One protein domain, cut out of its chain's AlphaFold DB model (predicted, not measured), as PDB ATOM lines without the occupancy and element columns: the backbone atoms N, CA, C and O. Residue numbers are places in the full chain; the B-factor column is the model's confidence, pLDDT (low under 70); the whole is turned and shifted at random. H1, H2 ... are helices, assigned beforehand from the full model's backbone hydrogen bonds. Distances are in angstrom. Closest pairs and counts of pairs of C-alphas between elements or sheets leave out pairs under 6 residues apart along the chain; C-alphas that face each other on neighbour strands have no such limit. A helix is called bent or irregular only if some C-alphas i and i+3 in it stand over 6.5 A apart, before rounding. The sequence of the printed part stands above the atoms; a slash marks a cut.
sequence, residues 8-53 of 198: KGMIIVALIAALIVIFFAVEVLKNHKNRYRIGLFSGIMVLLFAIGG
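Overview. This is residues 8 to 53 of the 198 residues of an uncharacterized protein of Lactobacillus mindensis DSM 14500 (UniProt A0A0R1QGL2). Two long helices, H1 and H2, make an open V: they meet near the turn that joins them, and from there their far ends spread apart. H1 is the longer arm, and H2 folds back from its end, kinked on the way, with most of both arms standing free. The printed part has 46 residues with two named helices, H1 then H2, no named strand, and the class is all helix. The whole is loose, with a radius of gyration of the C-alphas of 13.2 A, and only just flat, spanning 40 by 27 by 6 A.

Arrangement. H1, residues 8 to 30, and H2, residues 32 to 52, are close but not clearly touching, with 1 pair of C-alphas within 8 A. Their closest C-alphas are those of Val 28 and Ile 38, 6.7 A apart. They run opposite ways at a shallow tilt of 32 degrees, and their centres are 16.6 A apart. Residues 8 to 23 of H1 stand free, as do residues 30 to 36, of which 32 to 36 belong to H2, and residues 40 to 53, of which 40 to 52 belong to H2. H2 has a kink of 30 degrees near residue 39. In H1 every O i to N i+4 pair is within hydrogen-bond range; in H2 14 of 17 are.

Along the chain. H1 runs 33.3 A from C-alpha 8 at (333.972, 344.609, 196.733) to C-alpha 30 at (359.461, 358.112, 213.276). H2 runs 30.3 A from its first to its last C-alpha, and C-alpha 52 is at (354.804, 331.589, 199.722). H2 is irregular: C-alphas 33 and 36 are 9.2 A apart, and its line is a rough one.

Size, cuts and confidence. The two C-alphas farthest apart are those of Lys 8 and Lys 33, at 40.2 A. The printed part has no cut, and the link from H1 to H2, 1 residue, is tight. The mean pLDDT of the printed part is 71.9; residue 29, residues 31 to 43 and residues 45 to 53 are under 70.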
ATOM      1  N   LYS A   8     334.001 343.618 195.638       71.62
ATOM      2  CA  LYS A   8     333.972 344.609 196.733       71.62
ATOM      3  C   LYS A   8     334.792 344.179 197.957       71.62
ATOM      4  O   LYS A   8     335.444 345.008 198.578       71.62
ATOM      5  N   GLY A   9     334.804 342.884 198.272       75.44
ATOM      6  CA  GLY A   9     335.641 342.315 199.326       75.44
ATOM      7  C   GLY A   9     337.131 342.407 198.995       75.44
ATOM      8  O   GLY A   9     337.922 342.734 199.873       75.44
ATOM      9  N   MET A  10     337.511 342.236 197.724       76.88
ATOM     10  CA  MET A  10     338.903 342.418 197.285       76.88
ATOM     11  C   MET A  10     339.365 343.875 197.419       76.88
ATOM     12  O   MET A  10     340.488 344.119 197.851       76.88
ATOM     13  N   ILE A  11     338.490 344.847 197.132       81.81
ATOM     14  CA  ILE A  11     338.788 346.276 197.327       81.81
ATOM     15  C   ILE A  11     338.995 346.592 198.815       81.81
ATOM     16  O   ILE A  11     339.953 347.273 199.170       81.81
ATOM     17  N   ILE A  12     338.149 346.057 199.699       84.31
ATOM     18  CA  ILE A  12     338.284 346.262 201.150       84.31
ATOM     19  C   ILE A  12     339.591 345.647 201.669       84.31
ATOM     20  O   ILE A  12     340.317 346.295 202.420       84.31
ATOM     21  N   VAL A  13     339.938 344.434 201.230       84.50
ATOM     22  CA  VAL A  13     341.206 343.784 201.602       84.50
ATOM     23  C   VAL A  13     342.410 344.588 201.095       84.50
ATOM     24  O   VAL A  13     343.372 344.771 201.839       84.50
ATOM     25  N   ALA A  14     342.343 345.136 199.877       84.88
ATOM     26  CA  ALA A  14     343.399 345.983 199.323       84.88
ATOM     27  C   ALA A  14     343.569 347.302 200.100       84.88
ATOM     28  O   ALA A  14     344.698 347.713 200.370       84.88
ATOM     29  N   LEU A  15     342.469 347.937 200.520       89.38
ATOM     30  CA  LEU A  15     342.510 349.152 201.342       89.38
ATOM     31  C   LEU A  15     343.104 348.883 202.729       89.38
ATOM     32  O   LEU A  15     343.940 349.654 203.199       89.38
ATOM     33  N   ILE A  16     342.736 347.768 203.364       90.12
ATOM     34  CA  ILE A  16     343.303 347.369 204.660       90.12
ATOM     35  C   ILE A  16     344.806 347.093 204.523       90.12
ATOM     36  O   ILE A  16     345.594 347.570 205.341       90.12
ATOM     37  N   ALA A  17     345.223 346.387 203.469       87.25
ATOM     38  CA  ALA A  17     346.637 346.132 203.204       87.25
ATOM     39  C   ALA A  17     347.427 347.436 202.983       87.25
ATOM     40  O   ALA A  17     348.505 347.602 203.554       87.25
ATOM     41  N   ALA A  18     346.872 348.392 202.230       89.81
ATOM     42  CA  ALA A  18     347.492 349.698 202.006       89.81
ATOM     43  C   ALA A  18     347.672 350.494 203.310       89.81
ATOM     44  O   ALA A  18     348.741 351.054 203.548       89.81
ATOM     45  N   LEU A  19     346.669 350.490 204.196       91.69
ATOM     46  CA  LEU A  19     346.758 351.161 205.498       91.69
ATOM     47  C   LEU A  19     347.835 350.546 206.403       91.69
ATOM     48  O   LEU A  19     348.557 351.282 207.075       91.69
ATOM     49  N   ILE A  20     347.991 349.218 206.385       90.12
ATOM     50  CA  ILE A  20     349.042 348.525 207.148       90.12
ATOM     51  C   ILE A  20     350.432 348.933 206.643       90.12
ATOM     52  O   ILE A  20     351.313 349.242 207.449       90.12
ATOM     53  N   VAL A  21     350.631 348.991 205.324       88.56
ATOM     54  CA  VAL A  21     351.909 349.418 204.725       88.56
ATOM     55  C   VAL A  21     352.233 350.868 205.091       88.56
ATOM     56  O   VAL A  21     353.363 351.161 205.482       88.56
ATOM     57  N   ILE A  22     351.245 351.766 205.031       87.69
ATOM     58  CA  ILE A  22     351.416 353.181 205.395       87.69
ATOM     59  C   ILE A  22     351.749 353.330 206.884       87.69
ATOM     60  O   ILE A  22     352.671 354.069 207.230       87.69
ATOM     61  N   PHE A  23     351.062 352.603 207.769       88.69
ATOM     62  CA  PHE A  23     351.355 352.605 209.205       88.69
ATOM     63  C   PHE A  23     352.804 352.183 209.486       88.69
ATOM     64  O   PHE A  23     353.526 352.877 210.204       88.69
ATOM     65  N   PHE A  24     353.264 351.099 208.855       83.81
ATOM     66  CA  PHE A  24     354.652 350.655 208.979       83.81
ATOM     67  C   PHE A  24     355.646 351.665 208.393       83.81
ATOM     68  O   PHE A  24     356.687 351.893 209.001       83.81
ATOM     69  N   ALA A  25     355.341 352.312 207.265       80.88
ATOM     70  CA  ALA A  25     356.200 353.346 206.685       80.88
ATOM     71  C   ALA A  25     356.355 354.563 207.617       80.88
ATOM     72  O   ALA A  25     357.462 355.070 207.804       80.88
ATOM     73  N   VAL A  26     355.267 354.995 208.262       82.81
ATOM     74  CA  VAL A  26     355.290 356.084 209.252       82.81
ATOM     75  C   VAL A  26     356.077 355.679 210.502       82.81
ATOM     76  O   VAL A  26     356.878 356.470 211.002       82.81
ATOM     77  N   GLU A  27     355.917 354.445 210.982       77.69
ATOM     78  CA  GLU A  27     356.666 353.917 212.130       77.69
ATOM     79  C   GLU A  27     358.176 353.810 211.832       77.69
ATOM     80  O   GLU A  27     359.021 354.149 212.666       77.69
ATOM     81  N   VAL A  28     358.531 353.430 210.600       71.06
ATOM     82  CA  VAL A  28     359.910 353.408 210.086       71.06
ATOM     83  C   VAL A  28     360.523 354.811 210.033       71.06
ATOM     84  O   VAL A  28     361.690 354.980 210.393       71.06
ATOM     85  N   LEU A  29     359.744 355.822 209.640       69.38
ATOM     86  CA  LEU A  29     360.192 357.217 209.574       69.38
ATOM     87  C   LEU A  29     360.326 357.862 210.964       69.38
ATOM     88  O   LEU A  29     361.290 358.589 211.212       69.38
ATOM     89  N   LYS A  30     359.408 357.576 211.900       72.19
ATOM     90  CA  LYS A  30     359.461 358.112 213.276       72.19
ATOM     91  C   LYS A  30     360.601 357.502 214.097       72.19
ATOM     92  O   LYS A  30     361.154 358.177 214.965       72.19
ATOM     93  N   ASN A  31     361.012 356.266 213.806       63.47
ATOM     94  CA  ASN A  31     362.027 355.539 214.572       63.47
ATOM     95  C   ASN A  31     363.428 355.543 213.916       63.47
ATOM     96  O   ASN A  31     364.138 354.536 213.879       63.47
ATOM     97  N   HIS A  32     363.864 356.711 213.430       58.03
ATOM     98  CA  HIS A  32     365.164 356.950 212.777       58.03
ATOM     99  C   HIS A  32     366.401 356.538 213.615       58.03
ATOM    100  O   HIS A  32     367.482 356.313 213.064       58.03
ATOM    101  N   LYS A  33     366.270 356.427 214.946       57.62
ATOM    102  CA  LYS A  33     367.406 356.230 215.864       57.62
ATOM    103  C   LYS A  33     367.941 354.789 215.903       57.62
ATOM    104  O   LYS A  33     368.952 354.551 216.558       57.62
ATOM    105  N   ASN A  34     367.304 353.821 215.230       59.75
ATOM    106  CA  ASN A  34     367.755 352.422 215.268       59.75
ATOM    107  C   ASN A  34     367.501 351.651 213.955       59.75
ATOM    108  O   ASN A  34     366.749 350.673 213.908       59.75
ATOM    109  N   ARG A  35     368.162 352.092 212.875       61.84
ATOM    110  CA  ARG A  35     368.007 351.586 211.493       61.84
ATOM    111  C   ARG A  35     368.278 350.079 211.322       61.84
ATOM    112  O   ARG A  35     367.782 349.475 210.377       61.84
ATOM    113  N   TYR A  36     368.980 349.448 212.263       59.78
ATOM    114  CA  TYR A  36     369.250 348.005 212.247       59.78
ATOM    115  C   TYR A  36     368.017 347.137 212.535       59.78
ATOM    116  O   TYR A  36     367.946 346.006 212.061       59.78
ATOM    117  N   ARG A  37     367.024 347.638 213.286       60.75
ATOM    118  CA  ARG A  37     365.819 346.849 213.609       60.75
ATOM    119  C   ARG A  37     364.843 346.803 212.435       60.75
ATOM    120  O   ARG A  37     364.236 345.770 212.199       60.75
ATOM    121  N   ILE A  38     364.743 347.886 211.668       60.25
ATOM    122  CA  ILE A  38     363.832 348.001 210.519       60.25
ATOM    123  C   ILE A  38     364.301 347.127 209.346       60.25
ATOM    124  O   ILE A  38     363.500 346.382 208.787       60.25
ATOM    125  N   GLY A  39     365.603 347.144 209.028       60.88
ATOM    126  CA  GLY A  39     366.169 346.276 207.985       60.88
ATOM    127  C   GLY A  39     366.067 344.781 208.312       60.88
ATOM    128  O   GLY A  39     365.893 343.960 207.416       60.88
ATOM    129  N   LEU A  40     366.100 344.419 209.600       63.34
ATOM    130  CA  LEU A  40     365.913 343.036 210.043       63.34
ATOM    131  C   LEU A  40     364.476 342.544 209.795       63.34
ATOM    132  O   LEU A  40     364.287 341.411 209.359       63.34
ATOM    133  N   PHE A  41     363.464 343.387 210.031       61.19
ATOM    134  CA  PHE A  41     362.065 343.022 209.791       61.19
ATOM    135  C   PHE A  41     361.704 342.992 208.299       61.19
ATOM    136  O   PHE A  41     360.982 342.084 207.888       61.19
ATOM    137  N   SER A  42     362.232 343.909 207.473       64.06
ATOM    138  CA  SER A  42     361.981 343.867 206.022       64.06
ATOM    139  C   SER A  42     362.621 342.641 205.362       64.06
ATOM    140  O   SER A  42     361.977 341.982 204.547       64.06
ATOM    141  N   GLY A  43     363.835 342.261 205.782       65.50
ATOM    142  CA  GLY A  43     364.502 341.050 205.297       65.50
ATOM    143  C   GLY A  43     363.736 339.764 205.627       65.50
ATOM    144  O   GLY A  43     363.630 338.875 204.786       65.50
ATOM    145  N   ILE A  44     363.136 339.678 206.821       70.19
ATOM    146  CA  ILE A  44     362.327 338.518 207.233       70.19
ATOM    147  C   ILE A  44     361.013 338.438 206.438       70.19
ATOM    148  O   ILE A  44     360.583 337.343 206.082       70.19
ATOM    149  N   MET A  45     360.388 339.571 206.107       64.44
ATOM    150  CA  MET A  45     359.138 339.590 205.334       64.44
ATOM    151  C   MET A  45     359.346 339.213 203.858       64.44
ATOM    152  O   MET A  45     358.568 338.435 203.310       64.44
ATOM    153  N   VAL A  46     360.440 339.672 203.238       69.00
ATOM    154  CA  VAL A  46     360.822 339.259 201.873       69.00
ATOM    155  C   VAL A  46     361.138 337.759 201.820       69.00
ATOM    156  O   VAL A  46     360.733 337.077 200.880       69.00
ATOM    157  N   LEU A  47     361.778 337.214 202.860       63.72
ATOM    158  CA  LEU A  47     362.048 335.778 202.967       63.72
ATOM    159  C   LEU A  47     360.761 334.947 203.116       63.72
ATOM    160  O   LEU A  47     360.659 333.865 202.543       63.72
ATOM    161  N   LEU A  48     359.761 335.453 203.844       63.47
ATOM    162  CA  LEU A  48     358.467 334.780 204.005       63.47
ATOM    163  C   LEU A  48     357.612 334.833 202.726       63.47
ATOM    164  O   LEU A  48     356.949 333.848 202.404       63.47
ATOM    165  N   PHE A  49     357.672 335.924 201.955       60.56
ATOM    166  CA  PHE A  49     356.982 336.027 200.661       60.56
ATOM    167  C   PHE A  49     357.624 335.165 199.563       60.56
ATOM    168  O   PHE A  49     356.905 334.572 198.761       60.56
ATOM    169  N   ALA A  50     358.954 335.016 199.554       59.09
ATOM    170  CA  ALA A  50     359.654 334.148 198.599       59.09
ATOM    171  C   ALA A  50     359.331 332.651 198.791       59.09
ATOM    172  O   ALA A  50     359.361 331.886 197.831       59.09
ATOM    173  N   ILE A  51     358.973 332.233 200.010       56.59
ATOM    174  CA  ILE A  51     358.565 330.849 200.305       56.59
ATOM    175  C   ILE A  51     357.072 330.624 199.987       56.59
ATOM    176  O   ILE A  51     356.681 329.518 199.623       56.59
ATOM    177  N   GLY A  52     356.234 331.665 200.056       51.19
ATOM    178  CA  GLY A  52     354.804 331.589 199.722       51.19
ATOM    179  C   GLY A  52     354.474 331.571 198.221       51.19
ATOM    180  O   GLY A  52     353.331 331.310 197.860       51.19
ATOM    181  N   GLY A  53     355.450 331.835 197.344       50.91
ATOM    182  CA  GLY A  53     355.251 331.990 195.896       50.91
ATOM    183  C   GLY A  53     355.334 330.718 195.042       50.91
ATOM    184  O   GLY A  53     355.310 330.830 193.820       50.91
TER     185      GLY A  53